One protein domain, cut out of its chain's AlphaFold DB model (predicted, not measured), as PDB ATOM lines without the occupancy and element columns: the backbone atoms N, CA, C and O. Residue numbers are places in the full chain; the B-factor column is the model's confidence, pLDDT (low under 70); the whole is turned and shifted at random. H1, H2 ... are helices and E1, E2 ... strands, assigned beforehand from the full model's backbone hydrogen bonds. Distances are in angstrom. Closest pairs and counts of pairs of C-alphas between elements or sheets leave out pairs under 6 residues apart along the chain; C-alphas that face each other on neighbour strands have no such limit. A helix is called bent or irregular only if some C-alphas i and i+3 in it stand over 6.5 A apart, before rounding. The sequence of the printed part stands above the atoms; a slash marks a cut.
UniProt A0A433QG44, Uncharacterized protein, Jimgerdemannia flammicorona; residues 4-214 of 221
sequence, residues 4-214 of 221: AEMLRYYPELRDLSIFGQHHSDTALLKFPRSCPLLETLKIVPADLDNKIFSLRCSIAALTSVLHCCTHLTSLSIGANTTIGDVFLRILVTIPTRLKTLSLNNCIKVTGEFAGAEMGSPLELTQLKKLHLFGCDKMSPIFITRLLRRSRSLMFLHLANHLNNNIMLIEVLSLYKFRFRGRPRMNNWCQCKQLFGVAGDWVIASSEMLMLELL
ATOM      1  N   ALA A   4      45.151  17.257   3.598       77.81
ATOM      2  CA  ALA A   4      45.604  18.058   4.736       77.81
ATOM      3  C   ALA A   4      47.026  17.729   5.221       77.81
ATOM      4  O   ALA A   4      47.662  18.569   5.843       77.81
ATOM      5  N   GLU A   5      47.517  16.518   4.979       82.62
ATOM      6  CA  GLU A   5      48.863  16.087   5.356       82.62
ATOM      7  C   GLU A   5      49.901  16.606   4.359       82.62
ATOM      8  O   GLU A   5      50.932  17.129   4.770       82.62
ATOM      9  N   MET A   6      49.572  16.591   3.062       84.56
ATOM     10  CA  MET A   6      50.402  17.212   2.023       84.56
ATOM     11  C   MET A   6      50.549  18.718   2.234       84.56
ATOM     12  O   MET A   6      51.640  19.262   2.099       84.56
ATOM     13  N   LEU A   7      49.455  19.397   2.585       86.31
ATOM     14  CA  LEU A   7      49.436  20.854   2.719       86.31
ATOM     15  C   LEU A   7      50.299  21.368   3.882       86.31
ATOM     16  O   LEU A   7      50.693  22.528   3.872       86.31
ATOM     17  N   ARG A   8      50.688  20.509   4.836       88.00
ATOM     18  CA  ARG A   8      51.648  20.871   5.897       88.00
ATOM     19  C   ARG A   8      53.043  21.192   5.371       88.00
ATOM     20  O   ARG A   8      53.768  21.927   6.030       88.00
ATOM     21  N   TYR A   9      53.413  20.658   4.210       91.12
ATOM     22  CA  TYR A   9      54.713  20.915   3.590       91.12
ATOM     23  C   TYR A   9      54.747  22.228   2.793       91.12
ATOM     24  O   TYR A   9      55.812  22.630   2.338       91.12
ATOM     25  N   TYR A  10      53.605  22.914   2.648       91.38
ATOM     26  CA  TYR A  10      53.469  24.145   1.866       91.38
ATOM     27  C   TYR A  10      52.801  25.266   2.690       91.38
ATOM     28  O   TYR A  10      51.694  25.700   2.361       91.38
ATOM     29  N   PRO A  11      53.443  25.756   3.769       91.19
ATOM     30  CA  PRO A  11      52.854  26.782   4.638       91.19
ATOM     31  C   PRO A  11      52.635  28.131   3.938       91.19
ATOM     32  O   PRO A  11      51.704  28.864   4.268       91.19
ATOM     33  N   GLU A  12      53.450  28.415   2.922       93.81
ATOM     34  CA  GLU A  12      53.411  29.640   2.116       93.81
ATOM     35  C   GLU A  12      52.444  29.553   0.921       93.81
ATOM     36  O   GLU A  12      52.464  30.410   0.035       93.81
ATOM     37  N   LEU A  13      51.616  28.504   0.841       94.25
ATOM     38  CA  LEU A  13      50.696  28.317  -0.277       94.25
ATOM     39  C   LEU A  13      49.656  29.450  -0.323       94.25
ATOM     40  O   LEU A  13      48.851  29.601   0.595       94.25
ATOM     41  N   ARG A  14      49.647  30.205  -1.427       95.75
ATOM     42  CA  ARG A  14      48.702  31.310  -1.675       95.75
ATOM     43  C   ARG A  14      47.505  30.894  -2.515       95.75
ATOM     44  O   ARG A  14      46.407  31.399  -2.305       95.75
ATOM     45  N   ASP A  15      47.689  29.928  -3.408       95.56
ATOM     46  CA  ASP A  15      46.659  29.482  -4.336       95.56
ATOM     47  C   ASP A  15      46.450  27.976  -4.212       95.56
ATOM     48  O   ASP A  15      47.363  27.179  -4.423       95.56
ATOM     49  N   LEU A  16      45.219  27.577  -3.897       92.62
ATOM     50  CA  LEU A  16      44.824  26.180  -3.812       92.62
ATOM     51  C   LEU A  16      43.601  25.942  -4.689       92.62
ATOM     52  O   LEU A  16      42.541  26.537  -4.492       92.62
ATOM     53  N   SER A  17      43.750  25.032  -5.648       90.12
ATOM     54  CA  SER A  17      42.635  24.497  -6.424       90.12
ATOM     55  C   SER A  17      42.475  23.018  -6.109       90.12
ATOM     56  O   SER A  17      43.406  22.237  -6.290       90.12
ATOM     57  N   ILE A  18      41.303  22.640  -5.614       86.19
ATOM     58  CA  ILE A  18      40.960  21.266  -5.269       86.19
ATOM     59  C   ILE A  18      39.945  20.781  -6.303       86.19
ATOM     60  O   ILE A  18      38.874  21.369  -6.441       86.19
ATOM     61  N   PHE A  19      40.292  19.716  -7.022       81.00
ATOM     62  CA  PHE A  19      39.454  19.095  -8.049       81.00
ATOM     63  C   PHE A  19      38.976  17.727  -7.562       81.00
ATOM     64  O   PHE A  19      39.752  16.995  -6.945       81.00
ATOM     65  N   GLY A  20      37.705  17.380  -7.780       69.56
ATOM     66  CA  GLY A  20      37.199  16.053  -7.409       69.56
ATOM     67  C   GLY A  20      35.751  16.017  -6.923       69.56
ATOM     68  O   GLY A  20      35.127  17.042  -6.687       69.56
ATOM     69  N   GLN A  21      35.207  14.805  -6.768       59.78
ATOM     70  CA  GLN A  21      33.826  14.585  -6.298       59.78
ATOM     71  C   GLN A  21      33.709  14.324  -4.787       59.78
ATOM     72  O   GLN A  21      32.618  14.382  -4.218       59.78
ATOM     73  N   HIS A  22      34.833  14.065  -4.116       59.34
ATOM     74  CA  HIS A  22      34.877  13.715  -2.698       59.34
ATOM     75  C   HIS A  22      35.944  14.531  -1.976       59.34
ATOM     76  O   HIS A  22      37.000  14.027  -1.596       59.34
ATOM     77  N   HIS A  23      35.675  15.816  -1.765       66.12
ATOM     78  CA  HIS A  23      36.452  16.556  -0.781       66.12
ATOM     79  C   HIS A  23      35.937  16.160   0.586       66.12
ATOM     80  O   HIS A  23      34.830  16.518   0.978       66.12
ATOM     81  N   SER A  24      36.724  15.366   1.304       64.19
ATOM     82  CA  SER A  24      36.401  15.086   2.691       64.19
ATOM     83  C   SER A  24      36.445  16.406   3.454       64.19
ATOM     84  O   SER A  24      37.490  17.060   3.486       64.19
ATOM     85  N   ASP A  25      35.342  16.776   4.102       77.38
ATOM     86  CA  ASP A  25      35.295  17.887   5.058       77.38
ATOM     87  C   ASP A  25      36.459  17.835   6.049       77.38
ATOM     88  O   ASP A  25      36.959  18.868   6.477       77.38
ATOM     89  N   THR A  26      36.963  16.638   6.361       79.12
ATOM     90  CA  THR A  26      38.135  16.461   7.222       79.12
ATOM     91  C   THR A  26      39.388  17.150   6.684       79.12
ATOM     92  O   THR A  26      40.168  17.681   7.474       79.12
ATOM     93  N   ALA A  27      39.590  17.179   5.363       81.38
ATOM     94  CA  ALA A  27      40.697  17.898   4.755       81.38
ATOM     95  C   ALA A  27      40.471  19.405   4.873       81.38
ATOM     96  O   ALA A  27      41.352  20.101   5.372       81.38
ATOM     97  N   LEU A  28      39.271  19.873   4.505       84.31
ATOM     98  CA  LEU A  28      38.870  21.282   4.556       84.31
ATOM     99  C   LEU A  28      38.837  21.868   5.978       84.31
ATOM    100  O   LEU A  28      39.063  23.059   6.147       84.31
ATOM    101  N   LEU A  29      38.621  21.041   7.001       86.38
ATOM    102  CA  LEU A  29      38.688  21.430   8.413       86.38
ATOM    103  C   LEU A  29      40.126  21.515   8.945       86.38
ATOM    104  O   LEU A  29      40.389  22.238   9.902       86.38
ATOM    105  N   LYS A  30      41.062  20.755   8.365       83.94
ATOM    106  CA  LYS A  30      42.438  20.644   8.877       83.94
ATOM    107  C   LYS A  30      43.419  21.562   8.158       83.94
ATOM    108  O   LYS A  30      44.269  22.157   8.816       83.94
ATOM    109  N   PHE A  31      43.313  21.685   6.836       86.31
ATOM    110  CA  PHE A  31      44.288  22.450   6.055       86.31
ATOM    111  C   PHE A  31      44.303  23.970   6.283       86.31
ATOM    112  O   PHE A  31      45.380  24.538   6.108       86.31
ATOM    113  N   PRO A  32      43.217  24.660   6.703       86.00
ATOM    114  CA  PRO A  32      43.275  26.115   6.860       86.00
ATOM    115  C   PRO A  32      44.312  26.561   7.897       86.00
ATOM    116  O   PRO A  32      44.848  27.658   7.813       86.00
ATOM    117  N   ARG A  33      44.640  25.683   8.854       87.62
ATOM    118  CA  ARG A  33      45.709  25.905   9.838       87.62
ATOM    119  C   ARG A  33      47.113  25.683   9.279       87.62
ATOM    120  O   ARG A  33      48.075  26.150   9.873       87.62
ATOM    121  N   SER A  34      47.234  24.931   8.191       90.19
ATOM    122  CA  SER A  34      48.509  24.633   7.538       90.19
ATOM    123  C   SER A  34      48.887  25.680   6.496       90.19
ATOM    124  O   SER A  34      50.072  25.896   6.305       90.19
ATOM    125  N   CYS A  35      47.912  26.355   5.878       91.38
ATOM    126  CA  CYS A  35      48.142  27.390   4.862       91.38
ATOM    127  C   CYS A  35      47.446  28.713   5.261       91.38
ATOM    128  O   CYS A  35      46.435  29.085   4.657       91.38
ATOM    129  N   PRO A  36      47.936  29.431   6.292       90.31
ATOM    130  CA  PRO A  36      47.299  30.664   6.775       90.31
ATOM    131  C   PRO A  36      47.395  31.830   5.775       90.31
ATOM    132  O   PRO A  36      46.581  32.753   5.817       90.31
ATOM    133  N   LEU A  37      48.364  31.776   4.855       93.81
ATOM    134  CA  LEU A  37      48.608  32.794   3.829       93.81
ATOM    135  C   LEU A  37      47.788  32.588   2.549       93.81
ATOM    136  O   LEU A  37      48.029  33.267   1.555       93.81
ATOM    137  N   LEU A  38      46.825  31.664   2.559       94.75
ATOM    138  CA  LEU A  38      46.012  31.373   1.387       94.75
ATOM    139  C   LEU A  38      45.198  32.601   0.956       94.75
ATOM    140  O   LEU A  38      44.395  33.137   1.720       94.75
ATOM    141  N   GLU A  39      45.370  32.999  -0.299       96.38
ATOM    142  CA  GLU A  39      44.683  34.119  -0.940       96.38
ATOM    143  C   GLU A  39      43.561  33.646  -1.867       96.38
ATOM    144  O   GLU A  39      42.519  34.301  -1.963       96.38
ATOM    145  N   THR A  40      43.740  32.487  -2.503       96.38
ATOM    146  CA  THR A  40      42.791  31.911  -3.453       96.38
ATOM    147  C   THR A  40      42.456  30.475  -3.077       96.38
ATOM    148  O   THR A  40      43.326  29.606  -3.049       96.38
ATOM    149  N   LEU A  41      41.165  30.198  -2.897       94.12
ATOM    150  CA  LEU A  41      40.636  28.843  -2.798       94.12
ATOM    151  C   LEU A  41      39.615  28.596  -3.905       94.12
ATOM    152  O   LEU A  41      38.584  29.267  -3.988       94.12
ATOM    153  N   LYS A  42      39.882  27.590  -4.735       91.81
ATOM    154  CA  LYS A  42      38.937  27.084  -5.727       91.81
ATOM    155  C   LYS A  42      38.632  25.634  -5.418       91.81
ATOM    156  O   LYS A  42      39.529  24.803  -5.353       91.81
ATOM    157  N   ILE A  43      37.359  25.335  -5.248       88.44
ATOM    158  CA  ILE A  43      36.869  23.977  -5.109       88.44
ATOM    159  C   ILE A  43      36.016  23.699  -6.341       88.44
ATOM    160  O   ILE A  43      34.990  24.351  -6.553       88.44
ATOM    161  N   VAL A  44      36.504  22.802  -7.191       80.19
ATOM    162  CA  VAL A  44      35.945  22.531  -8.514       80.19
ATOM    163  C   VAL A  44      35.394  21.105  -8.524       80.19
ATOM    164  O   VAL A  44      36.154  20.161  -8.277       80.19
ATOM    165  N   PRO A  45      34.091  20.915  -8.805       75.69
ATOM    166  CA  PRO A  45      33.541  19.576  -8.984       75.69
ATOM    167  C   PRO A  45      34.242  18.884 -10.161       75.69
ATOM    168  O   PRO A  45      34.605  19.528 -11.140       75.69
ATOM    169  N   ALA A  46      34.447  17.568 -10.066       65.62
ATOM    170  CA  ALA A  46      35.194  16.818 -11.085       65.62
ATOM    171  C   ALA A  46      34.533  16.797 -12.474       65.62
ATOM    172  O   ALA A  46      35.204  16.487 -13.449       65.62
ATOM    173  N   ASP A  47      33.232  17.071 -12.545       62.69
ATOM    174  CA  ASP A  47      32.458  17.021 -13.779       62.69
ATOM    175  C   ASP A  47      31.565  18.267 -13.845       62.69
ATOM    176  O   ASP A  47      30.701  18.469 -12.986       62.69
ATOM    177  N   LEU A  48      31.839  19.142 -14.813       55.81
ATOM    178  CA  LEU A  48      31.071  20.367 -15.055       55.81
ATOM    179  C   LEU A  48      29.867  20.110 -15.978       55.81
ATOM    180  O   LEU A  48      28.973  20.955 -16.033       55.81
ATOM    181  N   ASP A  49      29.821  18.953 -16.650       54.44
ATOM    182  CA  ASP A  49      28.864  18.669 -17.724       54.44
ATOM    183  C   ASP A  49      27.585  17.975 -17.224       54.44
ATOM    184  O   ASP A  49      26.541  18.026 -17.877       54.44
ATOM    185  N   ASN A  50      27.608  17.399 -16.018       47.12
ATOM    186  CA  ASN A  50      26.461  16.712 -15.426       47.12
ATOM    187  C   ASN A  50      25.848  17.477 -14.245       47.12
ATOM    188  O   ASN A  50      26.441  17.605 -13.175       47.12
ATOM    189  N   LYS A  51      24.568  17.862 -14.389       50.38
ATOM    190  CA  LYS A  51      23.705  18.519 -13.374       50.38
ATOM    191  C   LYS A  51      23.540  17.759 -12.039       50.38
ATOM    192  O   LYS A  51      22.806  18.218 -11.168       50.38
ATOM    193  N   ILE A  52      24.163  16.590 -11.883       51.97
ATOM    194  CA  ILE A  52      23.933  15.644 -10.783       51.97
ATOM    195  C   ILE A  52      25.101  15.636  -9.779       51.97
ATOM    196  O   ILE A  52      24.911  15.265  -8.618       51.97
ATOM    197  N   PHE A  53      26.296  16.103 -10.162       56.94
ATOM    198  CA  PHE A  53      27.455  16.065  -9.271       56.94
ATOM    199  C   PHE A  53      27.551  17.319  -8.409       56.94
ATOM    200  O   PHE A  53      28.129  18.343  -8.759       56.94
ATOM    201  N   SER A  54      26.946  17.201  -7.232       61.91
ATOM    202  CA  SER A  54      27.043  18.187  -6.172       61.91
ATOM    203  C   SER A  54      28.412  18.148  -5.512       61.91
ATOM    204  O   SER A  54      28.789  17.144  -4.906       61.91
ATOM    205  N   LEU A  55      29.053  19.307  -5.437       71.56
ATOM    206  CA  LEU A  55      30.070  19.548  -4.432       71.56
ATOM    207  C   LEU A  55      29.446  19.407  -3.032       71.56
ATOM    208  O   LEU A  55      28.380  19.967  -2.764       71.56
ATOM    209  N   ARG A  56      30.073  18.627  -2.150       73.81
ATOM    210  CA  ARG A  56      29.628  18.427  -0.761       73.81
ATOM    211  C   ARG A  56      30.720  18.888   0.192       73.81
ATOM    212  O   ARG A  56      31.478  18.076   0.706       73.81
ATOM    213  N   CYS A  57      30.801  20.196   0.394       81.31
ATOM    214  CA  CYS A  57      31.610  20.778   1.464       81.31
ATOM    215  C   CYS A  57      30.660  21.346   2.512       81.31
ATOM    216  O   CYS A  57      29.796  22.164   2.169       81.31
ATOM    217  N   SER A  58      30.785  20.923   3.767       88.06
ATOM    218  CA  SER A  58      29.926  21.456   4.820       88.06
ATOM    219  C   SER A  58      30.191  22.930   5.070       88.06
ATOM    220  O   SER A  58      31.276  23.474   4.845       88.06
ATOM    221  N   ILE A  59      29.163  23.573   5.613       89.31
ATOM    222  CA  ILE A  59      29.248  24.944   6.095       89.31
ATOM    223  C   ILE A  59      30.360  25.055   7.146       89.31
ATOM    224  O   ILE A  59      31.144  25.989   7.080       89.31
ATOM    225  N   ALA A  60      30.502  24.077   8.049       90.12
ATOM    226  CA  ALA A  60      31.546  24.079   9.076       90.12
ATOM    227  C   ALA A  60      32.964  24.114   8.480       90.12
ATOM    228  O   ALA A  60      33.803  24.898   8.924       90.12
ATOM    229  N   ALA A  61      33.215  23.308   7.446       89.69
ATOM    230  CA  ALA A  61      34.493  23.285   6.750       89.69
ATOM    231  C   ALA A  61      34.822  24.642   6.102       89.69
ATOM    232  O   ALA A  61      35.910  25.182   6.301       89.69
ATOM    233  N   LEU A  62      33.864  25.235   5.388       90.81
ATOM    234  CA  LEU A  62      34.047  26.540   4.747       90.81
ATOM    235  C   LEU A  62      34.184  27.676   5.766       90.81
ATOM    236  O   LEU A  62      35.023  28.556   5.598       90.81
ATOM    237  N   THR A  63      33.425  27.637   6.859       91.81
ATOM    238  CA  THR A  63      33.571  28.584   7.969       91.81
ATOM    239  C   THR A  63      34.967  28.509   8.576       91.81
ATOM    240  O   THR A  63      35.553  29.550   8.869       91.81
ATOM    241  N   SER A  64      35.540  27.309   8.722       91.62
ATOM    242  CA  SER A  64      36.919  27.154   9.195       91.62
ATOM    243  C   SER A  64      37.929  27.790   8.240       91.62
ATOM    244  O   SER A  64      38.876  28.420   8.706       91.62
ATOM    245  N   VAL A  65      37.731  27.661   6.923       91.62
ATOM    246  CA  VAL A  65      38.566  28.345   5.921       91.62
ATOM    247  C   VAL A  65      38.486  29.858   6.111       91.62
ATOM    248  O   VAL A  65      39.521  30.508   6.213       91.62
ATOM    249  N   LEU A  66      37.276  30.415   6.206       91.19
ATOM    250  CA  LEU A  66      37.070  31.861   6.343       91.19
ATOM    251  C   LEU A  66      37.704  32.439   7.618       91.19
ATOM    252  O   LEU A  66      38.172  33.572   7.596       91.19
ATOM    253  N   HIS A  67      37.744  31.673   8.712       90.75
ATOM    254  CA  HIS A  67      38.362  32.117   9.966       90.75
ATOM    255  C   HIS A  67      39.889  32.000   9.968       90.75
ATOM    256  O   HIS A  67      40.565  32.851  10.539       90.75
ATOM    257  N   CYS A  68      40.444  30.935   9.386       90.94
ATOM    258  CA  CYS A  68      41.885  30.679   9.454       90.94
ATOM    259  C   CYS A  68      42.670  31.354   8.322       90.94
ATOM    260  O   CYS A  68      43.801  31.779   8.542       90.94
ATOM    261  N   CYS A  69      42.088  31.471   7.129       91.44
ATOM    262  CA  CYS A  69      42.726  32.086   5.967       91.44
ATOM    263  C   CYS A  69      42.342  33.572   5.890       91.44
ATOM    264  O   CYS A  69      41.555  33.990   5.043       91.44
ATOM    265  N   THR A  70      42.892  34.391   6.787       90.75
ATOM    266  CA  THR A  70      42.573  35.833   6.890       90.75
ATOM    267  C   THR A  70      43.019  36.652   5.671       90.75
ATOM    268  O   THR A  70      42.540  37.769   5.453       90.75
ATOM    269  N   HIS A  71      43.908  36.086   4.852       93.06
ATOM    270  CA  HIS A  71      44.377  36.650   3.588       93.06
ATOM    271  C   HIS A  71      43.507  36.271   2.384       93.06
ATOM    272  O   HIS A  71      43.768  36.754   1.283       93.06
ATOM    273  N   LEU A  72      42.457  35.464   2.570       94.81
ATOM    274  CA  LEU A  72      41.632  34.979   1.470       94.81
ATOM    275  C   LEU A  72      40.930  36.143   0.755       94.81
ATOM    276  O   LEU A  72      40.093  36.848   1.323       94.81
ATOM    277  N   THR A  73      41.256  36.317  -0.523       96.19
ATOM    278  CA  THR A  73      40.671  37.336  -1.401       96.19
ATOM    279  C   THR A  73      39.797  36.742  -2.499       96.19
ATOM    280  O   THR A  73      38.958  37.454  -3.057       96.19
ATOM    281  N   SER A  74      39.940  35.452  -2.805       96.62
ATOM    282  CA  SER A  74      39.156  34.774  -3.832       96.62
ATOM    283  C   SER A  74      38.649  33.420  -3.348       96.62
ATOM    284  O   SER A  74      39.437  32.535  -3.018       96.62
ATOM    285  N   LEU A  75      37.328  33.231  -3.383       95.12
ATOM    286  CA  LEU A  75      36.669  31.973  -3.039       95.12
ATOM    287  C   LEU A  75      35.746  31.518  -4.173       95.12
ATOM    288  O   LEU A  75      34.831  32.238  -4.574       95.12
ATOM    289  N   SER A  76      35.956  30.297  -4.664       93.31
ATOM    290  CA  SER A  76      35.079  29.651  -5.641       93.31
ATOM    291  C   SER A  76      34.644  28.286  -5.136       93.31
ATOM    292  O   SER A  76      35.483  27.410  -4.946       93.31
ATOM    293  N   ILE A  77      33.339  28.107  -4.941       90.44
ATOM    294  CA  ILE A  77      32.737  26.885  -4.379       90.44
ATOM    295  C   ILE A  77      31.460  26.491  -5.132       90.44
ATOM    296  O   ILE A  77      30.456  26.113  -4.533       90.44
ATOM    297  N   GLY A  78      31.486  26.640  -6.457       86.88
ATOM    298  CA  GLY A  78      30.337  26.370  -7.314       86.88
ATOM    299  C   GLY A  78      29.832  24.922  -7.249       86.88
ATOM    300  O   GLY A  78      30.534  24.015  -6.804       86.88
ATOM    301  N   ALA A  79      28.596  24.719  -7.709       84.75
ATOM    302  CA  ALA A  79      27.852  23.459  -7.710       84.75
ATOM    303  C   ALA A  79      27.720  22.808  -6.324       84.75
ATOM    304  O   ALA A  79      27.538  21.596  -6.205       84.75
ATOM    305  N   ASN A  80      27.813  23.598  -5.255       85.25
ATOM    306  CA  ASN A  80      27.683  23.096  -3.901       85.25
ATOM    307  C   ASN A  80      26.211  23.073  -3.473       85.25
ATOM    308  O   ASN A  80      25.547  24.107  -3.418       85.25
ATOM    309  N   THR A  81      25.692  21.880  -3.162       83.56
ATOM    310  CA  THR A  81      24.294  21.714  -2.716       83.56
ATOM    311  C   THR A  81      24.139  21.686  -1.200       83.56
ATOM    312  O   THR A  81      23.019  21.563  -0.700       83.56
ATOM    313  N   THR A  82      25.225  21.783  -0.436       84.62
ATOM    314  CA  THR A  82      25.187  21.891   1.028       84.62
ATOM    315  C   THR A  82      25.197  23.342   1.500       84.62
ATOM    316  O   THR A  82      24.715  23.611   2.599       84.62
ATOM    317  N   ILE A  83      25.669  24.284   0.680       87.19
ATOM    318  CA  ILE A  83      25.626  25.715   0.997       87.19
ATOM    319  C   ILE A  83      24.284  26.344   0.611       87.19
ATOM    320  O   ILE A  83      23.717  26.056  -0.437       87.19
ATOM    321  N   GLY A  84      23.797  27.235   1.465       90.25
ATOM    322  CA  GLY A  84      22.588  28.029   1.252       90.25
ATOM    323  C   GLY A  84      22.671  29.339   2.029       90.25
ATOM    324  O   GLY A  84      23.762  29.793   2.370       90.25
ATOM    325  N   ASP A  85      21.532  29.923   2.384       90.38
ATOM    326  CA  ASP A  85      21.479  31.232   3.054       90.38
ATOM    327  C   ASP A  85      22.175  31.289   4.417       90.38
ATOM    328  O   ASP A  85      22.606  32.354   4.850       90.38
ATOM    329  N   VAL A  86      22.330  30.153   5.099       90.69
ATOM    330  CA  VAL A  86      23.148  30.067   6.321       90.69
ATOM    331  C   VAL A  86      24.609  30.406   6.015       90.69
ATOM    332  O   VAL A  86      25.239  31.156   6.753       90.69
ATOM    333  N   PHE A  87      25.143  29.905   4.901       90.81
ATOM    334  CA  PHE A  87      26.508  30.208   4.485       90.81
ATOM    335  C   PHE A  87      26.650  31.659   4.011       90.81
ATOM    336  O   PHE A  87      27.624  32.315   4.370       90.81
ATOM    337  N   LEU A  88      25.668  32.195   3.274       89.69
ATOM    338  CA  LEU A  88      25.669  33.620   2.926       89.69
ATOM    339  C   LEU A  88      25.655  34.514   4.169       89.69
ATOM    340  O   LEU A  88      26.387  35.498   4.198       89.69
ATOM    341  N   ARG A  89      24.875  34.162   5.200       89.19
ATOM    342  CA  ARG A  89      24.877  34.872   6.485       89.19
ATOM    343  C   ARG A  89      26.256  34.881   7.126       89.19
ATOM    344  O   ARG A  89      26.729  35.934   7.520       89.19
ATOM    345  N   ILE A  90      26.921  33.732   7.158       89.06
ATOM    346  CA  ILE A  90      28.292  33.622   7.666       89.06
ATOM    347  C   ILE A  90      29.259  34.495   6.849       89.06
ATOM    348  O   ILE A  90      30.077  35.208   7.420       89.06
ATOM    349  N   LEU A  91      29.148  34.489   5.517       88.56
ATOM    350  CA  LEU A  91      29.986  35.320   4.648       88.56
ATOM    351  C   LEU A  91      29.809  36.823   4.890       88.56
ATOM    352  O   LEU A  91      30.773  37.567   4.739       88.56
ATOM    353  N   VAL A  92      28.594  37.273   5.214       86.00
ATOM    354  CA  VAL A  92      28.326  38.696   5.466       86.00
ATOM    355  C   VAL A  92      28.593  39.120   6.909       86.00
ATOM    356  O   VAL A  92      28.643  40.321   7.146       86.00
ATOM    357  N   THR A  93      28.752  38.184   7.852       84.38
ATOM    358  CA  THR A  93      29.060  38.484   9.263       84.38
ATOM    359  C   THR A  93      30.537  38.343   9.602       84.38
ATOM    360  O   THR A  93      31.024  39.044  10.487       84.38
ATOM    361  N   ILE A  94      31.266  37.456   8.922       84.50
ATOM    362  CA  ILE A  94      32.712  37.337   9.109       84.50
ATOM    363  C   ILE A  94      33.397  38.491   8.364       84.50
ATOM    364  O   ILE A  94      33.142  38.680   7.172       84.50
ATOM    365  N   PRO A  95      34.312  39.237   9.009       78.50
ATOM    366  CA  PRO A  95      35.128  40.221   8.314       78.50
ATOM    367  C   PRO A  95      36.065  39.496   7.344       78.50
ATOM    368  O   PRO A  95      37.034  38.854   7.749       78.50
ATOM    369  N   THR A  96      35.774  39.587   6.049       83.56
ATOM    370  CA  THR A  96      36.588  38.967   4.999       83.56
ATOM    371  C   THR A  96      37.242  40.022   4.116       83.56
ATOM    372  O   THR A  96      36.723  41.121   3.921       83.56
ATOM    373  N   ARG A  97      38.389  39.671   3.527       90.81
ATOM    374  CA  ARG A  97      39.050  40.464   2.478       90.81
ATOM    375  C   ARG A  97      38.653  39.992   1.077       90.81
ATOM    376  O   ARG A  97      39.386  40.218   0.110       90.81
ATOM    377  N   LEU A  98      37.513  39.305   0.966       92.50
ATOM    378  CA  LEU A  98      37.063  38.708  -0.283       92.50
ATOM    379  C   LEU A  98      36.781  39.794  -1.320       92.50
ATOM    380  O   LEU A  98      35.904  40.639  -1.160       92.50
ATOM    381  N   LYS A  99      37.528  39.721  -2.417       94.94
ATOM    382  CA  LYS A  99      37.368  40.524  -3.629       94.94
ATOM    383  C   LYS A  99      36.623  39.749  -4.708       94.94
ATOM    384  O   LYS A  99      35.958  40.371  -5.527       94.94
ATOM    385  N   THR A 100      36.716  38.420  -4.711       95.25
ATOM    386  CA  THR A 100      36.048  37.551  -5.686       95.25
ATOM    387  C   THR A 100      35.297  36.437  -4.973       95.25
ATOM    388  O   THR A 100      35.882  35.701  -4.178       95.25
ATOM    389  N   LEU A 101      34.012  36.289  -5.289       95.00
ATOM    390  CA  LEU A 101      33.167  35.208  -4.795       95.00
ATOM    391  C   LEU A 101      32.429  34.545  -5.959       95.00
ATOM    392  O   LEU A 101      31.723  35.208  -6.717       95.00
ATOM    393  N   SER A 102      32.569  33.227  -6.085       93.56
ATOM    394  CA  SER A 102      31.830  32.422  -7.057       93.56
ATOM    395  C   SER A 102      31.002  31.353  -6.355       93.56
ATOM    396  O   SER A 102      31.544  30.453  -5.708       93.56
ATOM    397  N   LEU A 103      29.682  31.464  -6.511       92.31
ATOM    398  CA  LEU A 103      28.669  30.538  -6.001       92.31
ATOM    399  C   LEU A 103      27.860  29.918  -7.147       92.31
ATOM    400  O   LEU A 103      26.718  29.521  -6.944       92.31
ATOM    401  N   ASN A 104      28.417  29.855  -8.359       89.62
ATOM    402  CA  ASN A 104      27.700  29.334  -9.524       89.62
ATOM    403  C   ASN A 104      27.064  27.965  -9.226       89.62
ATOM    404  O   ASN A 104      27.689  27.136  -8.577       89.62
ATOM    405  N   ASN A 105      25.850  27.709  -9.700       86.81
ATOM    406  CA  ASN A 105      25.091  26.469  -9.534       86.81
ATOM    407  C   ASN A 105      24.843  26.063  -8.066       86.81
ATOM    408  O   ASN A 105      24.566  24.898  -7.781       86.81
ATOM    409  N   CYS A 106      24.925  26.995  -7.111       88.88
ATOM    410  CA  CYS A 106      24.586  26.729  -5.712       88.88
ATOM    411  C   CYS A 106      23.081  26.929  -5.491       88.88
ATOM    412  O   CYS A 106      22.626  27.945  -4.974       88.88
ATOM    413  N   ILE A 107      22.290  25.933  -5.893       88.31
ATOM    414  CA  ILE A 107      20.819  26.006  -6.004       88.31
ATOM    415  C   ILE A 107      20.055  26.294  -4.697       88.31
ATOM    416  O   ILE A 107      18.874  26.638  -4.738       88.31
ATOM    417  N   LYS A 108      20.691  26.110  -3.532       90.31
ATOM    418  CA  LYS A 108      20.100  26.397  -2.211       90.31
ATOM    419  C   LYS A 108      20.409  27.810  -1.708       90.31
ATOM    420  O   LYS A 108      19.946  28.182  -0.632       90.31
ATOM    421  N   VAL A 109      21.202  28.577  -2.451       91.06
ATOM    422  CA  VAL A 109      21.490  29.979  -2.162       91.06
ATOM    423  C   VAL A 109      20.365  30.828  -2.751       91.06
ATOM    424  O   VAL A 109      20.216  30.898  -3.972       91.06
ATOM    425  N   THR A 110      19.570  31.458  -1.888       92.00
ATOM    426  CA  THR A 110      18.398  32.252  -2.285       92.00
ATOM    427  C   THR A 110      18.548  33.726  -1.918       92.00
ATOM    428  O   THR A 110      17.999  34.584  -2.595       92.00
ATOM    429  N   GLY A 111      19.324  34.068  -0.891       87.81
ATOM    430  CA  GLY A 111      19.480  35.449  -0.431       87.81
ATOM    431  C   GLY A 111      18.198  36.036   0.175       87.81
ATOM    432  O   GLY A 111      18.081  37.254   0.301       87.81
ATOM    433  N   GLU A 112      17.227  35.206   0.552       87.19
ATOM    434  CA  GLU A 112      15.938  35.652   1.093       87.19
ATOM    435  C   GLU A 112      16.084  36.321   2.462       87.19
ATOM    436  O   GLU A 112      15.353  37.265   2.776       87.19
ATOM    437  N   PHE A 113      17.092  35.921   3.245       84.44
ATOM    438  CA  PHE A 113      17.399  36.562   4.529       84.44
ATOM    439  C   PHE A 113      17.625  38.075   4.414       84.44
ATOM    440  O   PHE A 113      17.346  38.823   5.350       84.44
ATOM    441  N   ALA A 114      18.067  38.544   3.244       77.44
ATOM    442  CA  ALA A 114      18.300  39.955   2.982       77.44
ATOM    443  C   ALA A 114      17.009  40.791   2.963       77.44
ATOM    444  O   ALA A 114      17.081  42.008   3.112       77.44
ATOM    445  N   GLY A 115      15.835  40.178   2.782       65.38
ATOM    446  CA  GLY A 115      14.548  40.862   2.921       65.38
ATOM    447  C   GLY A 115      14.098  40.995   4.377       65.38
ATOM    448  O   GLY A 115      13.596  42.044   4.767       65.38
ATOM    449  N   ALA A 116      14.324  39.956   5.185       62.84
ATOM    450  CA  ALA A 116      13.851  39.881   6.569       62.84
ATOM    451  C   ALA A 116      14.745  40.647   7.561       62.84
ATOM    452  O   ALA A 116      14.258  41.251   8.511       62.84
ATOM    453  N   GLU A 117      16.058  40.666   7.332       64.06
ATOM    454  CA  GLU A 117      17.032  41.270   8.247       64.06
ATOM    455  C   GLU A 117      17.362  42.714   7.824       64.06
ATOM    456  O   GLU A 117      18.482  43.062   7.436       64.06
ATOM    457  N   MET A 118      16.353  43.591   7.825       51.53
ATOM    458  CA  MET A 118      16.486  45.049   7.634       51.53
ATOM    459  C   MET A 118      17.284  45.692   8.788       51.53
ATOM    460  O   MET A 118      16.740  46.390   9.628       51.53
ATOM    461  N   GLY A 119      18.591  45.430   8.858       55.72
ATOM    462  CA  GLY A 119      19.470  46.011   9.875       55.72
ATOM    463  C   GLY A 119      20.834  45.339  10.015       55.72
ATOM    464  O   GLY A 119      21.763  45.990  10.485       55.72
ATOM    465  N   SER A 120      20.999  44.086   9.569       61.25
ATOM    466  CA  SER A 120      22.303  43.420   9.639       61.25
ATOM    467  C   SER A 120      23.307  44.076   8.676       61.25
ATOM    468  O   SER A 120      22.970  44.334   7.505       61.25
ATOM    469  N   PRO A 121      24.524  44.410   9.150       64.69
ATOM    470  CA  PRO A 121      25.563  44.930   8.280       64.69
ATOM    471  C   PRO A 121      25.969  43.838   7.283       64.69
ATOM    472  O   PRO A 121      26.199  42.691   7.653       64.69
ATOM    473  N   LEU A 122      26.009  44.191   5.994       72.44
ATOM    474  CA  LEU A 122      26.649  43.352   4.986       72.44
ATOM    475  C   LEU A 122      28.129  43.734   4.929       72.44
ATOM    476  O   LEU A 122      28.464  44.756   4.329       72.44
ATOM    477  N   GLU A 123      28.998  42.905   5.506       76.00
ATOM    478  CA  GLU A 123      30.447  43.165   5.589       76.00
ATOM    479  C   GLU A 123      31.215  42.864   4.286       76.00
ATOM    480  O   GLU A 123      32.424  43.071   4.202       76.00
ATOM    481  N   LEU A 124      30.527  42.455   3.210       79.25
ATOM    482  CA  LEU A 124      31.110  42.218   1.875       79.25
ATOM    483  C   LEU A 124      31.440  43.525   1.123       79.25
ATOM    484  O   LEU A 124      31.170  43.674  -0.068       79.25
ATOM    485  N   THR A 125      32.023  44.497   1.820       80.25
ATOM    486  CA  THR A 125      32.310  45.849   1.317       80.25
ATOM    487  C   THR A 125      33.473  45.890   0.321       80.25
ATOM    488  O   THR A 125      33.540  46.797  -0.514       80.25
ATOM    489  N   GLN A 126      34.370  44.898   0.373       88.50
ATOM    490  CA  GLN A 126      35.545  44.771  -0.504       88.50
ATOM    491  C   GLN A 126      35.302  43.903  -1.747       88.50
ATOM    492  O   GLN A 126      36.216  43.720  -2.560       88.50
ATOM    493  N   LEU A 127      34.089  43.364  -1.897       90.88
ATOM    494  CA  LEU A 127      33.766  42.443  -2.972       90.88
ATOM    495  C   LEU A 127      33.717  43.171  -4.317       90.88
ATOM    496  O   LEU A 127      32.841  44.003  -4.541       90.88
ATOM    497  N   LYS A 128      34.621  42.793  -5.224       92.75
ATOM    498  CA  LYS A 128      34.745  43.338  -6.582       92.75
ATOM    499  C   LYS A 128      34.051  42.495  -7.639       92.75
ATOM    500  O   LYS A 128      33.539  43.044  -8.611       92.75
ATOM    501  N   LYS A 129      34.053  41.173  -7.474       93.44
ATOM    502  CA  LYS A 129      33.513  40.217  -8.442       93.44
ATOM    503  C   LYS A 129      32.585  39.230  -7.751       93.44
ATOM    504  O   LYS A 129      32.984  38.588  -6.778       93.44
ATOM    505  N   LEU A 130      31.376  39.082  -8.279       93.12
ATOM    506  CA  LEU A 130      30.395  38.122  -7.789       93.12
ATOM    507  C   LEU A 130      29.827  37.292  -8.940       93.12
ATOM    508  O   LEU A 130      29.326  37.851  -9.914       93.12
ATOM    509  N   HIS A 131      29.868  35.966  -8.804       92.38
ATOM    510  CA  HIS A 131      29.298  35.034  -9.774       92.38
ATOM    511  C   HIS A 131      28.193  34.174  -9.150       92.38
ATOM    512  O   HIS A 131      28.424  33.480  -8.158       92.38
ATOM    513  N   LEU A 132      26.994  34.248  -9.735       90.44
ATOM    514  CA  LEU A 132      25.756  33.611  -9.271       90.44
ATOM    515  C   LEU A 132      25.023  32.870 -10.400       90.44
ATOM    516  O   LEU A 132      23.811  32.660 -10.331       90.44
ATOM    517  N   PHE A 133      25.734  32.505 -11.464       87.25
ATOM    518  CA  PHE A 133      25.144  31.769 -12.577       87.25
ATOM    519  C   PHE A 133      24.508  30.471 -12.076       87.25
ATOM    520  O   PHE A 133      25.131  29.773 -11.289       87.25
ATOM    521  N   GLY A 134      23.289  30.139 -12.499       83.56
ATOM    522  CA  GLY A 134      22.589  28.926 -12.049       83.56
ATOM    523  C   GLY A 134      22.132  28.934 -10.582       83.56
ATOM    524  O   GLY A 134      21.717  27.901 -10.058       83.56
ATOM    525  N   CYS A 135      22.184  30.081  -9.894       88.88
ATOM    526  CA  CYS A 135      21.496  30.283  -8.615       88.88
ATOM    527  C   CYS A 135      20.039  30.707  -8.861       88.88
ATOM    528  O   CYS A 135      19.650  31.834  -8.562       88.88
ATOM    529  N   ASP A 136      19.229  29.809  -9.419       86.88
ATOM    530  CA  ASP A 136      17.897  30.117  -9.976       86.88
ATOM    531  C   ASP A 136      16.850  30.592  -8.948       86.88
ATOM    532  O   ASP A 136      15.767  31.039  -9.312       86.88
ATOM    533  N   LYS A 137      17.166  30.514  -7.653       90.38
ATOM    534  CA  LYS A 137      16.322  31.006  -6.553       90.38
ATOM    535  C   LYS A 137      16.852  32.290  -5.909       90.38
ATOM    536  O   LYS A 137      16.340  32.708  -4.877       90.38
ATOM    537  N   MET A 138      17.885  32.905  -6.486       92.69
ATOM    538  CA  MET A 138      18.479  34.121  -5.936       92.69
ATOM    539  C   MET A 138      17.476  35.284  -5.933       92.69
ATOM    540  O   MET A 138      16.819  35.562  -6.936       92.69
ATOM    541  N   SER A 139      17.401  35.993  -4.815       91.75
ATOM    542  CA  SER A 139      16.501  37.114  -4.588       91.75
ATOM    543  C   SER A 139      17.086  38.414  -5.155       91.75
ATOM    544  O   SER A 139      18.234  38.760  -4.851       91.75
ATOM    545  N   PRO A 140      16.305  39.208  -5.914       90.25
ATOM    546  CA  PRO A 140      16.743  40.526  -6.382       90.25
ATOM    547  C   PRO A 140      17.010  41.505  -5.224       90.25
ATOM    548  O   PRO A 140      17.809  42.435  -5.367       90.25
ATOM    549  N   ILE A 141      16.383  41.289  -4.059       89.44
ATOM    550  CA  ILE A 141      16.578  42.117  -2.860       89.44
ATOM    551  C   ILE A 141      18.012  41.976  -2.340       89.44
ATOM    552  O   ILE A 141      18.636  42.980  -1.993       89.44
ATOM    553  N   PHE A 142      18.559  40.755  -2.332       89.81
ATOM    554  CA  PHE A 142      19.941  40.508  -1.917       89.81
ATOM    555  C   PHE A 142      20.930  41.285  -2.791       89.81
ATOM    556  O   PHE A 142      21.773  42.011  -2.267       89.81
ATOM    557  N   ILE A 143      20.770  41.210  -4.117       90.00
ATOM    558  CA  ILE A 143      21.625  41.932  -5.071       90.00
ATOM    559  C   ILE A 143      21.513  43.443  -4.874       90.00
ATOM    560  O   ILE A 143      22.525  44.137  -4.792       90.00
ATOM    561  N   THR A 144      20.292  43.956  -4.727       88.88
ATOM    562  CA  THR A 144      20.048  45.386  -4.494       88.88
ATOM    563  C   THR A 144      20.733  45.867  -3.214       88.88
ATOM    564  O   THR A 144      21.379  46.915  -3.201       88.88
ATOM    565  N   ARG A 145      20.641  45.096  -2.123       87.19
ATOM    566  CA  ARG A 145      21.321  45.422  -0.860       87.19
ATOM    567  C   ARG A 145      22.835  45.338  -0.979       87.19
ATOM    568  O   ARG A 145      23.515  46.205  -0.430       87.19
ATOM    569  N   LEU A 146      23.351  44.350  -1.705       87.75
ATOM    570  CA  LEU A 146      24.777  44.228  -1.967       87.75
ATOM    571  C   LEU A 146      25.299  45.449  -2.730       87.75
ATOM    572  O   LEU A 146      26.278  46.036  -2.290       87.75
ATOM    573  N   LEU A 147      24.623  45.888  -3.795       87.25
ATOM    574  CA  LEU A 147      25.008  47.077  -4.572       87.25
ATOM    575  C   LEU A 147      24.991  48.357  -3.727       87.25
ATOM    576  O   LEU A 147      25.894  49.183  -3.820       87.25
ATOM    577  N   ARG A 148      24.004  48.502  -2.834       85.69
ATOM    578  CA  ARG A 148      23.920  49.661  -1.926       85.69
ATOM    579  C   ARG A 148      25.052  49.724  -0.900       85.69
ATOM    580  O   ARG A 148      25.317  50.800  -0.366       85.69
ATOM    581  N   ARG A 149      25.671  48.588  -0.565       82.75
ATOM    582  CA  ARG A 149      26.680  48.480   0.502       82.75
ATOM    583  C   ARG A 149      28.097  48.289  -0.034       82.75
ATOM    584  O   ARG A 149      29.025  48.887   0.504       82.75
ATOM    585  N   SER A 150      28.269  47.506  -1.093       82.06
ATOM    586  CA  SER A 150      29.553  47.305  -1.754       82.06
ATOM    587  C   SER A 150      29.757  48.358  -2.836       82.06
ATOM    588  O   SER A 150      29.212  48.269  -3.932       82.06
ATOM    589  N   ARG A 151      30.597  49.350  -2.533       82.00
ATOM    590  CA  ARG A 151      31.052  50.344  -3.519       82.00
ATOM    591  C   ARG A 151      32.168  49.826  -4.422       82.00
ATOM    592  O   ARG A 151      32.552  50.509  -5.362       82.00
ATOM    593  N   SER A 152      32.726  48.662  -4.099       87.31
ATOM    594  CA  SER A 152      33.856  48.085  -4.823       87.31
ATOM    595  C   SER A 152      33.434  47.065  -5.876       87.31
ATOM    596  O   SER A 152      34.288  46.632  -6.650       87.31
ATOM    597  N   LEU A 153      32.147  46.699  -5.932       88.38
ATOM    598  CA  LEU A 153      31.638  45.735  -6.897       88.38
ATOM    599  C   LEU A 153      31.759  46.309  -8.310       88.38
ATOM    600  O   LEU A 153      31.208  47.358  -8.617       88.38
ATOM    601  N   MET A 154      32.494  45.601  -9.159       89.06
ATOM    602  CA  MET A 154      32.801  45.981 -10.540       89.06
ATOM    603  C   MET A 154      32.307  44.939 -11.540       89.06
ATOM    604  O   MET A 154      32.083  45.255 -12.702       89.06
ATOM    605  N   PHE A 155      32.145  43.694 -11.096       88.31
ATOM    606  CA  PHE A 155      31.743  42.580 -11.936       88.31
ATOM    607  C   PHE A 155      30.639  41.776 -11.251       88.31
ATOM    608  O   PHE A 155      30.795  41.340 -10.106       88.31
ATOM    609  N   LEU A 156      29.542  41.545 -11.966       88.88
ATOM    610  CA  LEU A 156      28.400  40.798 -11.460       88.88
ATOM    611  C   LEU A 156      27.863  39.851 -12.536       88.88
ATOM    612  O   LEU A 156      27.405  40.271 -13.591       88.88
ATOM    613  N   HIS A 157      27.882  38.554 -12.256       88.75
ATOM    614  CA  HIS A 157      27.223  37.553 -13.085       88.75
ATOM    615  C   HIS A 157      25.969  37.073 -12.355       88.75
ATOM    616  O   HIS A 157      26.063  36.415 -11.318       88.75
ATOM    617  N   LEU A 158      24.804  37.454 -12.877       86.94
ATOM    618  CA  LEU A 158      23.499  37.170 -12.285       86.94
ATOM    619  C   LEU A 158      22.963  35.791 -12.665       86.94
ATOM    620  O   LEU A 158      23.313  35.218 -13.696       86.94
ATOM    621  N   ALA A 159      22.042  35.295 -11.841       86.75
ATOM    622  CA  ALA A 159      21.184  34.183 -12.213       86.75
ATOM    623  C   ALA A 159      20.237  34.588 -13.356       86.75
ATOM    624  O   ALA A 159      19.794  35.736 -13.440       86.75
ATOM    625  N   ASN A 160      19.897  33.635 -14.225       83.50
ATOM    626  CA  ASN A 160      19.189  33.915 -15.478       83.50
ATOM    627  C   ASN A 160      17.830  34.599 -15.280       83.50
ATOM    628  O   ASN A 160      17.465  35.469 -16.070       83.50
ATOM    629  N   HIS A 161      17.087  34.237 -14.231       83.94
ATOM    630  CA  HIS A 161      15.772  34.818 -13.944       83.94
ATOM    631  C   HIS A 161      15.848  36.280 -13.486       83.94
ATOM    632  O   HIS A 161      14.887  37.027 -13.661       83.94
ATOM    633  N   LEU A 162      16.989  36.714 -12.941       85.56
ATOM    634  CA  LEU A 162      17.194  38.091 -12.489       85.56
ATOM    635  C   LEU A 162      17.474  39.060 -13.640       85.56
ATOM    636  O   LEU A 162      17.216  40.252 -13.495       85.56
ATOM    637  N   ASN A 163      17.928  38.560 -14.792       77.38
ATOM    638  CA  ASN A 163      18.246  39.389 -15.959       77.38
ATOM    639  C   ASN A 163      17.027  40.110 -16.550       77.38
ATOM    640  O   ASN A 163      17.199  41.067 -17.294       77.38
ATOM    641  N   ASN A 164      15.812  39.667 -16.212       77.19
ATOM    642  CA  ASN A 164      14.560  40.258 -16.685       77.19
ATOM    643  C   ASN A 164      13.810  41.045 -15.595       77.19
ATOM    644  O   ASN A 164      12.689  41.498 -15.822       77.19
ATOM    645  N   ASN A 165      14.391  41.198 -14.402       83.69
ATOM    646  CA  ASN A 165      13.753  41.917 -13.307       83.69
ATOM    647  C   ASN A 165      13.911  43.436 -13.501       83.69
ATOM    648  O   ASN A 165      15.002  43.968 -13.316       83.69
ATOM    649  N   ILE A 166      12.820  44.124 -13.859       81.94
ATOM    650  CA  ILE A 166      12.805  45.565 -14.191       81.94
ATOM    651  C   ILE A 166      13.401  46.413 -13.059       81.94
ATOM    652  O   ILE A 166      14.300  47.212 -13.299       81.94
ATOM    653  N   MET A 167      12.973  46.175 -11.815       84.06
ATOM    654  CA  MET A 167      13.466  46.923 -10.652       84.06
ATOM    655  C   MET A 167      14.975  46.737 -10.456       84.06
ATOM    656  O   MET A 167      15.699  47.688 -10.177       84.06
ATOM    657  N   LEU A 168      15.476  45.508 -10.613       85.50
ATOM    658  CA  LEU A 168      16.905  45.233 -10.495       85.50
ATOM    659  C   LEU A 168      17.696  45.878 -11.637       85.50
ATOM    660  O   LEU A 168      18.782  46.394 -11.399       85.50
ATOM    661  N   ILE A 169      17.156  45.876 -12.856       84.25
ATOM    662  CA  ILE A 169      17.759  46.541 -14.015       84.25
ATOM    663  C   ILE A 169      17.916  48.047 -13.772       84.25
ATOM    664  O   ILE A 169      18.982  48.604 -14.043       84.25
ATOM    665  N   GLU A 170      16.889  48.703 -13.233       84.56
ATOM    666  CA  GLU A 170      16.949  50.124 -12.874       84.56
ATOM    667  C   GLU A 170      18.032  50.379 -11.825       84.56
ATOM    668  O   GLU A 170      18.877  51.258 -12.001       84.56
ATOM    669  N   VAL A 171      18.082  49.552 -10.775       87.25
ATOM    670  CA  VAL A 171      19.134  49.634  -9.754       87.25
ATOM    671  C   VAL A 171      20.516  49.456 -10.384       87.25
ATOM    672  O   VAL A 171      21.394  50.281 -10.159       87.25
ATOM    673  N   LEU A 172      20.732  48.430 -11.203       86.50
ATOM    674  CA  LEU A 172      22.018  48.195 -11.870       86.50
ATOM    675  C   LEU A 172      22.452  49.393 -12.723       86.50
ATOM    676  O   LEU A 172      23.624  49.772 -12.695       86.50
ATOM    677  N   SER A 173      21.497  50.018 -13.412       83.81
ATOM    678  CA  SER A 173      21.730  51.209 -14.230       83.81
ATOM    679  C   SER A 173      22.159  52.409 -13.380       83.81
ATOM    680  O   SER A 173      23.107  53.104 -13.747       83.81
ATOM    681  N   LEU A 174      21.553  52.608 -12.201       85.31
ATOM    682  CA  LEU A 174      21.972  53.640 -11.238       85.31
ATOM    683  C   LEU A 174      23.422  53.445 -10.767       85.31
ATOM    684  O   LEU A 174      24.146  54.419 -10.571       85.31
ATOM    685  N   TYR A 175      23.863  52.192 -10.626       84.06
ATOM    686  CA  TYR A 175      25.245  51.842 -10.273       84.06
ATOM    687  C   TYR A 175      26.167  51.678 -11.497       84.06
ATOM    688  O   TYR A 175      27.288  51.196 -11.350       84.06
ATOM    689  N   LYS A 176      25.736  52.107 -12.694       85.38
ATOM    690  CA  LYS A 176      26.510  52.092 -13.952       85.38
ATOM    691  C   LYS A 176      26.978  50.704 -14.417       85.38
ATOM    692  O   LYS A 176      27.936  50.605 -15.186       85.38
ATOM    693  N   PHE A 177      26.305  49.636 -13.997       79.25
ATOM    694  CA  PHE A 177      26.542  48.307 -14.556       79.25
ATOM    695  C   PHE A 177      25.905  48.204 -15.945       79.25
ATOM    696  O   PHE A 177      24.737  48.549 -16.123       79.25
ATOM    697  N   ARG A 178      26.657  47.705 -16.934       68.31
ATOM    698  CA  ARG A 178      26.140  47.417 -18.283       68.31
ATOM    699  C   ARG A 178      26.154  45.925 -18.572       68.31
ATOM    700  O   ARG A 178      27.110  45.234 -18.223       68.31
ATOM    701  N   PHE A 179      25.108  45.444 -19.243       64.44
ATOM    702  CA  PHE A 179      25.018  44.063 -19.718       64.44
ATOM    703  C   PHE A 179      25.999  43.857 -20.878       64.44
ATOM    704  O   PHE A 179      25.882  44.496 -21.921       64.44
ATOM    705  N   ARG A 180      26.966  42.959 -20.697       57.41
ATOM    706  CA  ARG A 180      27.699  42.292 -21.773       57.41
ATOM    707  C   ARG A 180      26.920  41.031 -22.153       57.41
ATOM    708  O   ARG A 180      26.706  40.160 -21.312       57.41
ATOM    709  N   GLY A 181      26.483  40.968 -23.409       50.00
ATOM    710  CA  GLY A 181      25.581  39.935 -23.936       50.00
ATOM    711  C   GLY A 181      24.141  40.439 -24.110       50.00
ATOM    712  O   GLY A 181      23.741  41.434 -23.503       50.00
ATOM    713  N   ARG A 182      23.338  39.781 -24.962       42.53
ATOM    714  CA  ARG A 182      21.920  40.151 -25.147       42.53
ATOM    715  C   ARG A 182      21.069  39.586 -24.007       42.53
ATOM    716  O   ARG A 182      21.041  38.363 -23.853       42.53
ATOM    717  N   PRO A 183      20.343  40.411 -23.226       44.84
ATOM    718  CA  PRO A 183      19.352  39.886 -22.300       44.84
ATOM    719  C   PRO A 183      18.349  39.017 -23.070       44.84
ATOM    720  O   PRO A 183      17.882  39.409 -24.142       44.84
ATOM    721  N   ARG A 184      18.014  37.830 -22.541       46.31
ATOM    722  CA  ARG A 184      16.879  37.014 -23.015       46.31
ATOM    723  C   ARG A 184      15.571  37.713 -22.623       46.31
ATOM    724  O   ARG A 184      14.826  37.236 -21.773       46.31
ATOM    725  N   MET A 185      15.322  38.877 -23.208       44.72
ATOM    726  CA  MET A 185      14.077  39.614 -23.053       44.72
ATOM    727  C   MET A 185      13.235  39.442 -24.309       44.72
ATOM    728  O   MET A 185      13.675  39.747 -25.415       44.72
ATOM    729  N   ASN A 186      11.987  39.024 -24.117       44.56
ATOM    730  CA  ASN A 186      11.005  38.887 -25.193       44.56
ATOM    731  C   ASN A 186      10.558  40.260 -25.752       44.56
ATOM    732  O   ASN A 186       9.968  40.316 -26.822       44.56
ATOM    733  N   ASN A 187      10.889  41.365 -25.065       42.69
ATOM    734  CA  ASN A 187      10.491  42.735 -25.410       42.69
ATOM    735  C   ASN A 187      11.708  43.663 -25.586       42.69
ATOM    736  O   ASN A 187      11.891  44.635 -24.853       42.69
ATOM    737  N   TRP A 188      12.542  43.384 -26.591       44.53
ATOM    738  CA  TRP A 188      13.725  44.187 -26.956       44.53
ATOM    739  C   TRP A 188      13.433  45.696 -27.133       44.53
ATOM    740  O   TRP A 188      14.291  46.540 -26.867       44.53
ATOM    741  N   CYS A 189      12.202  46.057 -27.512       42.44
ATOM    742  CA  CYS A 189      11.759  47.448 -27.647       42.44
ATOM    743  C   CYS A 189      11.778  48.237 -26.323       42.44
ATOM    744  O   CYS A 189      12.103  49.422 -26.339       42.44
ATOM    745  N   GLN A 190      11.514  47.592 -25.181       43.78
ATOM    746  CA  GLN A 190      11.545  48.242 -23.862       43.78
ATOM    747  C   GLN A 190      12.983  48.515 -23.390       43.78
ATOM    748  O   GLN A 190      13.261  49.558 -22.803       43.78
ATOM    749  N   CYS A 191      13.932  47.630 -23.723       41.94
ATOM    750  CA  CYS A 191      15.357  47.850 -23.453       41.94
ATOM    751  C   CYS A 191      15.931  49.023 -24.259       41.94
ATOM    752  O   CYS A 191      16.700  49.814 -23.720       41.94
ATOM    753  N   LYS A 192      15.556  49.180 -25.536       44.44
ATOM    754  CA  LYS A 192      16.039  50.310 -26.353       44.44
ATOM    755  C   LYS A 192      15.667  51.671 -25.755       44.44
ATOM    756  O   LYS A 192      16.488  52.582 -25.807       44.44
ATOM    757  N   GLN A 193      14.477  51.788 -25.163       45.75
ATOM    758  CA  GLN A 193      14.032  53.015 -24.494       45.75
ATOM    759  C   GLN A 193      14.777  53.295 -23.182       45.75
ATOM    760  O   GLN A 193      15.047  54.453 -22.889       45.75
ATOM    761  N   LEU A 194      15.140  52.260 -22.416       44.22
ATOM    762  CA  LEU A 194      15.838  52.421 -21.134       44.22
ATOM    763  C   LEU A 194      17.353  52.616 -21.280       44.22
ATOM    764  O   LEU A 194      17.961  53.308 -20.468       44.22
ATOM    765  N   PHE A 195      17.973  52.015 -22.301       45.34
ATOM    766  CA  PHE A 195      19.434  51.968 -22.420       45.34
ATOM    767  C   PHE A 195      20.030  52.881 -23.495       45.34
ATOM    768  O   PHE A 195      21.235  53.106 -23.466       45.34
ATOM    769  N   GLY A 196      19.236  53.415 -24.432       40.94
ATOM    770  CA  GLY A 196      19.688  54.455 -25.368       40.94
ATOM    771  C   GLY A 196      20.914  54.104 -26.228       40.94
ATOM    772  O   GLY A 196      21.634  55.008 -26.639       40.94
ATOM    773  N   VAL A 197      21.191  52.820 -26.495       42.25
ATOM    774  CA  VAL A 197      22.400  52.412 -27.235       42.25
ATOM    775  C   VAL A 197      22.062  52.045 -28.680       42.25
ATOM    776  O   VAL A 197      21.417  51.028 -28.950       42.25
ATOM    777  N   ALA A 198      22.520  52.884 -29.609       34.97
ATOM    778  CA  ALA A 198      22.679  52.558 -31.019       34.97
ATOM    779  C   ALA A 198      24.044  51.878 -31.204       34.97
ATOM    780  O   ALA A 198      25.075  52.447 -30.858       34.97
ATOM    781  N   GLY A 199      24.054  50.649 -31.701       34.50
ATOM    782  CA  GLY A 199      25.277  49.925 -32.030       34.50
ATOM    783  C   GLY A 199      24.932  48.543 -32.563       34.50
ATOM    784  O   GLY A 199      24.162  47.817 -31.932       34.50
ATOM    785  N   ASP A 200      25.450  48.221 -33.743       30.23
ATOM    786  CA  ASP A 200      25.243  46.948 -34.424       30.23
ATOM    787  C   ASP A 200      25.999  45.824 -33.705       30.23
ATOM    788  O   ASP A 200      27.204  45.910 -33.480       30.23
ATOM    789  N   TRP A 201      25.288  44.751 -33.346       35.50
ATOM    790  CA  TRP A 201      25.873  43.565 -32.713       35.50
ATOM    791  C   TRP A 201      25.591  42.321 -33.559       35.50
ATOM    792  O   TRP A 201      24.425  41.956 -33.763       35.50
ATOM    793  N   VAL A 202      26.671  41.672 -34.006       26.33
ATOM    794  CA  VAL A 202      26.696  40.393 -34.733       26.33
ATOM    795  C   VAL A 202      26.183  39.256 -33.839       26.33
ATOM    796  O   VAL A 202      26.421  39.228 -32.633       26.33
ATOM    797  N   ILE A 203      25.423  38.338 -34.436       28.62
ATOM    798  CA  ILE A 203      24.738  37.226 -33.769       28.62
ATOM    799  C   ILE A 203      25.726  36.075 -33.534       28.62
ATOM    800  O   ILE A 203      26.198  35.478 -34.497       28.62
ATOM    801  N   ALA A 204      25.948  35.696 -32.274       24.55
ATOM    802  CA  ALA A 204      26.407  34.358 -31.902       24.55
ATOM    803  C   ALA A 204      25.373  33.744 -30.946       24.55
ATOM    804  O   ALA A 204      25.030  34.308 -29.905       24.55
ATOM    805  N   SER A 205      24.779  32.623 -31.349       35.50
ATOM    806  CA  SER A 205      23.776  31.926 -30.549       35.50
ATOM    807  C   SER A 205      24.414  31.328 -29.293       35.50
ATOM    808  O   SER A 205      25.450  30.682 -29.410       35.50
ATOM    809  N   SER A 206      23.731  31.453 -28.146       32.66
ATOM    810  CA  SER A 206      24.006  30.833 -26.827       32.66
ATOM    811  C   SER A 206      24.884  31.574 -25.802       32.66
ATOM    812  O   SER A 206      25.286  30.967 -24.814       32.66
ATOM    813  N   GLU A 207      25.114  32.883 -25.937       40.91
ATOM    814  CA  GLU A 207      26.056  33.564 -25.034       40.91
ATOM    815  C   GLU A 207      25.477  34.150 -23.728       40.91
ATOM    816  O   GLU A 207      24.407  34.760 -23.664       40.91
ATOM    817  N   MET A 208      26.276  33.909 -22.688       46.06
ATOM    818  CA  MET A 208      26.238  34.284 -21.274       46.06
ATOM    819  C   MET A 208      26.012  35.792 -21.044       46.06
ATOM    820  O   MET A 208      26.576  36.619 -21.756       46.06
ATOM    821  N   LEU A 209      25.253  36.163 -20.006       49.56
ATOM    822  CA  LEU A 209      25.076  37.566 -19.603       49.56
ATOM    823  C   LEU A 209      26.020  37.918 -18.455       49.56
ATOM    824  O   LEU A 209      25.853  37.438 -17.336       49.56
ATOM    825  N   MET A 210      27.000  38.777 -18.727       47.84
ATOM    826  CA  MET A 210      27.953  39.278 -17.731       47.84
ATOM    827  C   MET A 210      27.754  40.781 -17.537       47.84
ATOM    828  O   MET A 210      27.598  41.495 -18.516       47.84
ATOM    829  N   LEU A 211      27.754  41.292 -16.306       57.69
ATOM    830  CA  LEU A 211      27.694  42.735 -16.051       57.69
ATOM    831  C   LEU A 211      29.066  43.252 -15.622       57.69
ATOM    832  O   LEU A 211      29.654  42.734 -14.671       57.69
ATOM    833  N   GLU A 212      29.536  44.308 -16.279       54.50
ATOM    834  CA  GLU A 212      30.751  45.038 -15.905       54.50
ATOM    835  C   GLU A 212      30.445  46.519 -15.665       54.50
ATOM    836  O   GLU A 212      29.627  47.127 -16.363       54.50
ATOM    837  N   LEU A 213      31.102  47.085 -14.653       40.72
ATOM    838  CA  LEU A 213      31.097  48.509 -14.343       40.72
ATOM    839  C   LEU A 213      32.075  49.227 -15.282       40.72
ATOM    840  O   LEU A 213      33.202  48.772 -15.471       40.72
ATOM    841  N   LEU A 214      31.650  50.341 -15.883       45.38
ATOM    842  CA  LEU A 214      32.534  51.146 -16.730       45.38
ATOM    843  C   LEU A 214      33.618  51.825 -15.883       45.38
ATOM    844  O   LEU A 214      33.306  52.545 -14.935       45.38
TER     845      LEU A 214
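What this domain is: This is residues 4 to 214 of the 221 residues of an uncharacterized protein of Jimgerdemannia flammicorona (UniProt A0A433QG44). The chain is wound in stacked right-handed turns, most of them a short strand followed by a helix: the strands lie side by side in one long, twisted sheet, and H2, H3, H4, H6 and H8 form a row along its other side. At one end E8 comes back between E6 and E7, with H9 and a long link beyond. The printed part has 211 residues, under half in named elements, in the order H1 E1 H2 E2 H3 E3 H4 E4 H5 E5 H6 E6 H7 H8 E7 H9 E8. The class is mixed, the sheet E1 E2 E3 E4 E5 E6 E8 E7 also mixed; the whole is compact, radius of gyration of the C-alphas 18.3 A, spanning 59 by 40 by 29 A.

Where its parts are: H1, residues 4 to 9, begins at C-alpha 4 (45.604, 18.058, 4.736). E1 is residues 15 to 19, 13.2 A; H2 25 to 33, 14.0 A, only just irregular, with C-alphas 29 and 32 6.7 A apart; E2 40 to 44, 12.7 A; H3 59 to 68, 14.3 A; E3 74 to 76; H4 85 to 93, 12.2 A; E4 100 to 102; H5 113 to 116; E5 129 to 131; H6 140 to 149, 14.5 A. E6 is 155 to 157, H7 160 to 164, H8 166 to 174, 12.6 A, E7 177 to 180 and H9 188 to 195. E8, 210 to 213, ends at C-alpha 213 (31.097, 48.509, -14.343).

How they stand to each other: E1 to E6 are parallel neighbours in turn, for instance N 16 and O 40, 2.9 A, and N 101 and O 129, 2.9 A. E1-H2-E2, E2-H3-E3, E3-H4-E4, E4-H5-E5 and E5-H6-E6 are strand-helix-strand units, parallel neighbours joined through a helix, with right-handed crossovers. E6-H7-H8-E7 is a split unit, also right-handed, with E8 between its strands; E8 is antiparallel to E6, N 156 and O 211 at 3.0 A, and to E7, N 180 and O 210 at 2.7 A. H2 touches H3, Leu 29 to Ala 61 the closest C-alphas at 4.9 A, a shallow tilt of 8 degrees, the same way. H6 touches H8, closest C-alphas Pro 140 and Leu 168, 6.3 A. H8 is on the sheet over E7, at a height of 10.3 A. H9 is near H8. Every O i to N i+4 pair is within hydrogen-bond range in H3, H4, H6 and H8; H2 has 3 of 5, H9 3 of 4, H1 0 of 2 with 2 of 3 O i to N i+3 pairs, H7 0 of 1 with 1 of 2, and H5 is too short for such a pair.

The domain as a whole: The C-alphas farthest apart, of Tyr 9 and Cys 189, are 59.4 A apart. The printed part has no cut. The long links are E2 to H3, H5 to E5 and H9 to E8. The mean pLDDT of the printed part is 77.1; residues 20 to 24, 46 to 54, 115 to 121 and 178 to 214 are under 70.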